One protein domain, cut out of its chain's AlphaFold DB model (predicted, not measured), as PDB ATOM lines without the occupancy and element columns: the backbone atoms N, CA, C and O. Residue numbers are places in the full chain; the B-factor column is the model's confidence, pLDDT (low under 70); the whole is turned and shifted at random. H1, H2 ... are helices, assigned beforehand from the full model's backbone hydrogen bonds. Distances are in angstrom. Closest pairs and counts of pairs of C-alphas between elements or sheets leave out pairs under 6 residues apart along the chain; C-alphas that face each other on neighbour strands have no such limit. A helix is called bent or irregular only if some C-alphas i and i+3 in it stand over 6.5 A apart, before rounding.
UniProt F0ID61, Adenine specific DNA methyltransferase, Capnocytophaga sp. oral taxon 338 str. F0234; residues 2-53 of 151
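This is residues 2 to 53 of the 151 residues of the protein "Adenine specific DNA methyltransferase" of Capnocytophaga sp. oral taxon 338 str. F0234 (UniProt F0ID61). Picture a hook: H1 and H2 run side by side in opposite ways, loosely folded back on each other, and beyond H2 a long arm sticks out, residues 31 to 53, of which 34 to 51 belong to H3. This free arm makes much of the length, and the C-alphas span 53 by 17 by 14 A. The printed part has 52 residues, with three named helices in the order H1, H2, H3 and no named strand, and its class is all helix. The whole is extended, with a radius of gyration of the C-alphas of 16.6 A.

Find C-alpha 2 at (24.328, -17.045, -3.161); from there H1, residues 2 to 14, runs 18.4 A to C-alpha 14. Next look at H2, residues 20 to 31, which measures 14.8 A from first to last C-alpha. It is irregular: C-alphas 22 and 25 are 7.2 A apart. H3, residues 34 to 51, then runs 25.6 A to C-alpha 51 at (26.373, -16.676, -32.565).

Look first at Leu 9 and Tyr 23, whose C-alphas, 7.8 A apart, are the closest of H1 and H2. These two helices are close but not clearly touching, with a shallow tilt of 5 degrees, opposite ways. H2 and H3 meet only through their link, while H1 and H3 are apart. In H1 and H3 every O i to N i+4 pair is within hydrogen-bond range; in H2, 5 of 8 are.

The C-alphas of Lys 17 and Leu 53, the two farthest apart, are 53.1 A from each other. The printed part has no cut, and both links, H1 to H2 and H2 to H3, are tight. In the B-factor column the mean pLDDT of the printed part is 74.2; look for values under 70 at residues 2 to 6, 9, 17 and 19 to 34.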
ATOM      1  N   ILE A   2      25.332 -15.943  -3.132       50.88
ATOM      2  CA  ILE A   2      24.328 -17.045  -3.161       50.88
ATOM      3  C   ILE A   2      24.508 -18.029  -1.993       50.88
ATOM      4  O   ILE A   2      23.539 -18.469  -1.389       50.88
ATOM      5  N   HIS A   3      25.758 -18.332  -1.639       51.56
ATOM      6  CA  HIS A   3      26.058 -19.268  -0.554       51.56
ATOM      7  C   HIS A   3      25.490 -18.792   0.794       51.56
ATOM      8  O   HIS A   3      24.833 -19.551   1.489       51.56
ATOM      9  N   THR A   4      25.634 -17.501   1.100       59.84
ATOM     10  CA  THR A   4      25.109 -16.869   2.320       59.84
ATOM     11  C   THR A   4      23.578 -16.924   2.396       59.84
ATOM     12  O   THR A   4      23.029 -17.127   3.473       59.84
ATOM     13  N   TYR A   5      22.897 -16.802   1.252       61.09
ATOM     14  CA  TYR A   5      21.438 -16.897   1.139       61.09
ATOM     15  C   TYR A   5      20.925 -18.317   1.416       61.09
ATOM     16  O   TYR A   5      20.002 -18.489   2.207       61.09
ATOM     17  N   ILE A   6      21.560 -19.334   0.823       66.12
ATOM     18  CA  ILE A   6      21.197 -20.740   1.064       66.12
ATOM     19  C   ILE A   6      21.396 -21.082   2.544       66.12
ATOM     20  O   ILE A   6      20.513 -21.669   3.158       66.12
ATOM     21  N   THR A   7      22.497 -20.625   3.147       74.25
ATOM     22  CA  THR A   7      22.757 -20.831   4.577       74.25
ATOM     23  C   THR A   7      21.695 -20.179   5.471       74.25
ATOM     24  O   THR A   7      21.284 -20.776   6.460       74.25
ATOM     25  N   GLN A   8      21.223 -18.974   5.143       70.94
ATOM     26  CA  GLN A   8      20.193 -18.287   5.934       70.94
ATOM     27  C   GLN A   8      18.813 -18.938   5.799       70.94
ATOM     28  O   GLN A   8      18.107 -19.074   6.800       70.94
ATOM     29  N   LEU A   9      18.450 -19.395   4.597       69.75
ATOM     30  CA  LEU A   9      17.224 -20.166   4.386       69.75
ATOM     31  C   LEU A   9      17.255 -21.502   5.123       69.75
ATOM     32  O   LEU A   9      16.263 -21.856   5.756       69.75
ATOM     33  N   ASP A  10      18.392 -22.200   5.106       75.31
ATOM     34  CA  ASP A  10      18.560 -23.439   5.863       75.31
ATOM     35  C   ASP A  10      18.413 -23.193   7.366       75.31
ATOM     36  O   ASP A  10      17.702 -23.939   8.037       75.31
ATOM     37  N   ILE A  11      19.006 -22.127   7.913       80.12
ATOM     38  CA  ILE A  11      18.856 -21.780   9.337       80.12
ATOM     39  C   ILE A  11      17.383 -21.531   9.693       80.12
ATOM     40  O   ILE A  11      16.895 -22.038  10.706       80.12
ATOM     41  N   LEU A  12      16.659 -20.774   8.863       73.62
ATOM     42  CA  LEU A  12      15.242 -20.479   9.081       73.62
ATOM     43  C   LEU A  12      14.377 -21.739   8.985       73.62
ATOM     44  O   LEU A  12      13.527 -21.954   9.853       73.62
ATOM     45  N   TYR A  13      14.637 -22.599   7.999       74.19
ATOM     46  CA  TYR A  13      13.934 -23.866   7.808       74.19
ATOM     47  C   TYR A  13      14.139 -24.813   8.999       74.19
ATOM     48  O   TYR A  13      13.172 -25.310   9.578       74.19
ATOM     49  N   HIS A  14      15.385 -24.984   9.445       79.88
ATOM     50  CA  HIS A  14      15.720 -25.860  10.571       79.88
ATOM     51  C   HIS A  14      15.287 -25.297  11.935       79.88
ATOM     52  O   HIS A  14      15.196 -26.046  12.906       79.88
ATOM     53  N   SER A  15      14.973 -23.999  12.034       81.38
ATOM     54  CA  SER A  15      14.477 -23.395  13.278       81.38
ATOM     55  C   SER A  15      13.071 -23.867  13.678       81.38
ATOM     56  O   SER A  15      12.673 -23.691  14.830       81.38
ATOM     57  N   GLY A  16      12.294 -24.409  12.729       75.00
ATOM     58  CA  GLY A  16      10.917 -24.873  12.940       75.00
ATOM     59  C   GLY A  16       9.902 -23.772  13.287       75.00
ATOM     60  O   GLY A  16       8.743 -24.075  13.552       75.00
ATOM     61  N   LYS A  17      10.320 -22.498  13.303       69.56
ATOM     62  CA  LYS A  17       9.488 -21.334  13.669       69.56
ATOM     63  C   LYS A  17       9.152 -20.429  12.484       69.56
ATOM     64  O   LYS A  17       8.443 -19.440  12.654       69.56
ATOM     65  N   ALA A  18       9.678 -20.734  11.302       71.19
ATOM     66  CA  ALA A  18       9.489 -19.919  10.115       71.19
ATOM     67  C   ALA A  18       8.119 -20.183   9.471       71.19
ATOM     68  O   ALA A  18       7.749 -21.320   9.183       71.19
ATOM     69  N   THR A  19       7.375 -19.109   9.220       69.38
ATOM     70  CA  THR A  19       6.147 -19.112   8.410       69.38
ATOM     71  C   THR A  19       6.445 -18.517   7.034       69.38
ATOM     72  O   THR A  19       7.495 -17.908   6.851       69.38
ATOM     73  N   GLU A  20       5.531 -18.618   6.065       61.38
ATOM     74  CA  GLU A  20       5.697 -17.992   4.736       61.38
ATOM     75  C   GLU A  20       6.092 -16.499   4.826       61.38
ATOM     76  O   GLU A  20       6.927 -16.012   4.066       61.38
ATOM     77  N   HIS A  21       5.561 -15.779   5.821       64.38
ATOM     78  CA  HIS A  21       5.892 -14.374   6.076       64.38
ATOM     79  C   HIS A  21       7.292 -14.161   6.667       64.38
ATOM     80  O   HIS A  21       7.863 -13.091   6.481       64.38
ATOM     81  N   SER A  22       7.867 -15.163   7.334       69.88
ATOM     82  CA  SER A  22       9.224 -15.114   7.893       69.88
ATOM     83  C   SER A  22      10.312 -15.141   6.823       69.88
ATOM     84  O   SER A  22      11.423 -14.734   7.117       69.88
ATOM     85  N   TYR A  23       9.993 -15.596   5.607       63.34
ATOM     86  CA  TYR A  23      10.905 -15.574   4.461       63.34
ATOM     87  C   TYR A  23      10.733 -14.317   3.597       63.34
ATOM     88  O   TYR A  23      11.537 -14.069   2.702       63.34
ATOM     89  N   ARG A  24       9.655 -13.536   3.797       63.59
ATOM     90  CA  ARG A  24       9.325 -12.396   2.925       63.59
ATOM     91  C   ARG A  24      10.421 -11.335   2.878       63.59
ATOM     92  O   ARG A  24      10.668 -10.883   1.771       63.59
ATOM     93  N   PRO A  25      11.072 -10.894   3.963       65.88
ATOM     94  CA  PRO A  25      12.124  -9.876   3.876       65.88
ATOM     95  C   PRO A  25      13.328 -10.326   3.030       65.88
ATOM     96  O   PRO A  25      13.809  -9.577   2.177       65.88
ATOM     97  N   GLU A  26      13.756 -11.578   3.190       60.00
ATOM     98  CA  GLU A  26      14.858 -12.211   2.460       60.00
ATOM     99  C   GLU A  26      14.484 -12.408   0.990       60.00
ATOM    100  O   GLU A  26      15.238 -12.014   0.096       60.00
ATOM    101  N   LEU A  27      13.277 -12.925   0.745       56.44
ATOM    102  CA  LEU A  27      12.690 -13.058  -0.581       56.44
ATOM    103  C   LEU A  27      12.547 -11.686  -1.247       56.44
ATOM    104  O   LEU A  27      12.949 -11.533  -2.388       56.44
ATOM    105  N   THR A  28      12.049 -10.661  -0.554       55.47
ATOM    106  CA  THR A  28      11.798  -9.320  -1.120       55.47
ATOM    107  C   THR A  28      13.108  -8.616  -1.472       55.47
ATOM    108  O   THR A  28      13.198  -8.009  -2.536       55.47
ATOM    109  N   SER A  29      14.167  -8.783  -0.668       57.47
ATOM    110  CA  SER A  29      15.512  -8.286  -1.008       57.47
ATOM    111  C   SER A  29      16.100  -8.935  -2.275       57.47
ATOM    112  O   SER A  29      16.956  -8.346  -2.933       57.47
ATOM    113  N   HIS A  30      15.655 -10.148  -2.625       52.56
ATOM    114  CA  HIS A  30      16.041 -10.875  -3.840       52.56
ATOM    115  C   HIS A  30      15.002 -10.779  -4.969       52.56
ATOM    116  O   HIS A  30      15.351 -10.986  -6.123       52.56
ATOM    117  N   PHE A  31      13.752 -10.407  -4.701       52.69
ATOM    118  CA  PHE A  31      12.731 -10.186  -5.729       52.69
ATOM    119  C   PHE A  31      12.907  -8.835  -6.440       52.69
ATOM    120  O   PHE A  31      12.562  -8.730  -7.613       52.69
ATOM    121  N   TYR A  32      13.594  -7.864  -5.823       52.16
ATOM    122  CA  TYR A  32      14.186  -6.715  -6.536       52.16
ATOM    123  C   TYR A  32      15.366  -7.099  -7.458       52.16
ATOM    124  O   TYR A  32      15.859  -6.271  -8.215       52.16
ATOM    125  N   ARG A  33      15.797  -8.369  -7.446       55.50
ATOM    126  CA  ARG A  33      16.843  -8.938  -8.314       55.50
ATOM    127  C   ARG A  33      16.277  -9.560  -9.606       55.50
ATOM    128  O   ARG A  33      17.029 -10.106 -10.412       55.50
ATOM    129  N   GLY A  34      14.960  -9.468  -9.828       60.66
ATOM    130  CA  GLY A  34      14.316  -9.879 -11.081       60.66
ATOM    131  C   GLY A  34      14.811  -9.083 -12.293       60.66
ATOM    132  O   GLY A  34      14.957  -9.652 -13.372       60.66
ATOM    133  N   GLU A  35      15.154  -7.807 -12.103       70.56
ATOM    134  CA  GLU A  35      15.775  -6.983 -13.147       70.56
ATOM    135  C   GLU A  35      17.168  -7.497 -13.527       70.56
ATOM    136  O   GLU A  35      17.494  -7.550 -14.708       70.56
ATOM    137  N   GLU A  36      17.959  -7.958 -12.554       76.00
ATOM    138  CA  GLU A  36      19.305  -8.499 -12.784       76.00
ATOM    139  C   GLU A  36      19.246  -9.837 -13.546       76.00
ATOM    140  O   GLU A  36      19.946 -10.036 -14.540       76.00
ATOM    141  N   LEU A  37      18.344 -10.743 -13.148       80.19
ATOM    142  CA  LEU A  37      18.138 -12.008 -13.860       80.19
ATOM    143  C   LEU A  37      17.601 -11.778 -15.280       80.19
ATOM    144  O   LEU A  37      18.072 -12.407 -16.231       80.19
ATOM    145  N   LEU A  38      16.630 -10.874 -15.437       83.81
ATOM    146  CA  LEU A  38      16.070 -10.524 -16.741       83.81
ATOM    147  C   LEU A  38      17.116  -9.849 -17.636       83.81
ATOM    148  O   LEU A  38      17.157 -10.114 -18.839       83.81
ATOM    149  N   HIS A  39      17.995  -9.034 -17.056       85.31
ATOM    150  CA  HIS A  39      19.128  -8.429 -17.744       85.31
ATOM    151  C   HIS A  39      20.079  -9.497 -18.301       85.31
ATOM    152  O   HIS A  39      20.333  -9.515 -19.508       85.31
ATOM    153  N   TYR A  40      20.520 -10.455 -17.477       87.88
ATOM    154  CA  TYR A  40      21.375 -11.552 -17.943       87.88
ATOM    155  C   TYR A  40      20.684 -12.454 -18.969       87.88
ATOM    156  O   TYR A  40      21.310 -12.845 -19.955       87.88
ATOM    157  N   ALA A  41      19.393 -12.751 -18.796       90.69
ATOM    158  CA  ALA A  41      18.623 -13.510 -19.781       90.69
ATOM    159  C   ALA A  41      18.533 -12.770 -21.129       90.69
ATOM    160  O   ALA A  41      18.661 -13.385 -22.189       90.69
ATOM    161  N   THR A  42      18.371 -11.444 -21.094       92.12
ATOM    162  CA  THR A  42      18.336 -10.588 -22.288       92.12
ATOM    163  C   THR A  42      19.684 -10.579 -23.002       92.12
ATOM    164  O   THR A  42      19.737 -10.793 -24.215       92.12
ATOM    165  N   ILE A  43      20.780 -10.414 -22.256       93.38
ATOM    166  CA  ILE A  43      22.142 -10.517 -22.795       93.38
ATOM    167  C   ILE A  43      22.383 -11.907 -23.393       93.38
ATOM    168  O   ILE A  43      22.862 -12.015 -24.519       93.38
ATOM    169  N   GLY A  44      22.009 -12.971 -22.680       93.56
ATOM    170  CA  GLY A  44      22.173 -14.350 -23.138       93.56
ATOM    171  C   GLY A  44      21.419 -14.629 -24.439       93.56
ATOM    172  O   GLY A  44      21.989 -15.205 -25.367       93.56
ATOM    173  N   LYS A  45      20.168 -14.162 -24.552       95.62
ATOM    174  CA  LYS A  45      19.386 -14.239 -25.794       95.62
ATOM    175  C   LYS A  45      20.094 -13.515 -26.938       95.62
ATOM    176  O   LYS A  45      20.268 -14.102 -28.003       95.62
ATOM    177  N   TYR A  46      20.531 -12.280 -26.708       95.50
ATOM    178  CA  TYR A  46      21.210 -11.480 -27.723       95.50
ATOM    179  C   TYR A  46      22.518 -12.134 -28.191       95.50
ATOM    180  O   TYR A  46      22.756 -12.261 -29.391       95.50
ATOM    181  N   LEU A  47      23.339 -12.631 -27.262       95.06
ATOM    182  CA  LEU A  47      24.556 -13.367 -27.596       95.06
ATOM    183  C   LEU A  47      24.242 -14.634 -28.400       95.06
ATOM    184  O   LEU A  47      24.923 -14.885 -29.392       95.06
ATOM    185  N   ARG A  48      23.208 -15.406 -28.036       96.38
ATOM    186  CA  ARG A  48      22.779 -16.587 -28.807       96.38
ATOM    187  C   ARG A  48      22.441 -16.218 -30.252       96.38
ATOM    188  O   ARG A  48      22.930 -16.861 -31.173       96.38
ATOM    189  N   GLU A  49      21.641 -15.172 -30.447       97.44
ATOM    190  CA  GLU A  49      21.219 -14.704 -31.773       97.44
ATOM    191  C   GLU A  49      22.401 -14.222 -32.624       97.44
ATOM    192  O   GLU A  49      22.431 -14.475 -33.827       97.44
ATOM    193  N   LEU A  50      23.403 -13.572 -32.019       96.12
ATOM    194  CA  LEU A  50      24.643 -13.223 -32.718       96.12
ATOM    195  C   LEU A  50      25.430 -14.470 -33.149       96.12
ATOM    196  O   LEU A  50      25.896 -14.523 -34.282       96.12
ATOM    197  N   HIS A  51      25.575 -15.474 -32.277       91.06
ATOM    198  CA  HIS A  51      26.373 -16.676 -32.565       91.06
ATOM    199  C   HIS A  51      25.717 -17.624 -33.573       91.06
ATOM    200  O   HIS A  51      26.423 -18.323 -34.296       91.06
ATOM    201  N   LEU A  52      24.385 -17.641 -33.630       95.50
ATOM    202  CA  LEU A  52      23.626 -18.383 -34.640       95.50
ATOM    203  C   LEU A  52      23.476 -17.615 -35.960       95.50
ATOM    204  O   LEU A  52      22.890 -18.130 -36.905       95.50
ATOM    205  N   LEU A  53      24.004 -16.391 -36.023       94.88
ATOM    206  CA  LEU A  53      23.840 -15.459 -37.133       94.88
ATOM    207  C   LEU A  53      22.371 -15.119 -37.471       94.88
ATOM    208  O   LEU A  53      22.033 -14.817 -38.611       94.88
TER     209      LEU A  53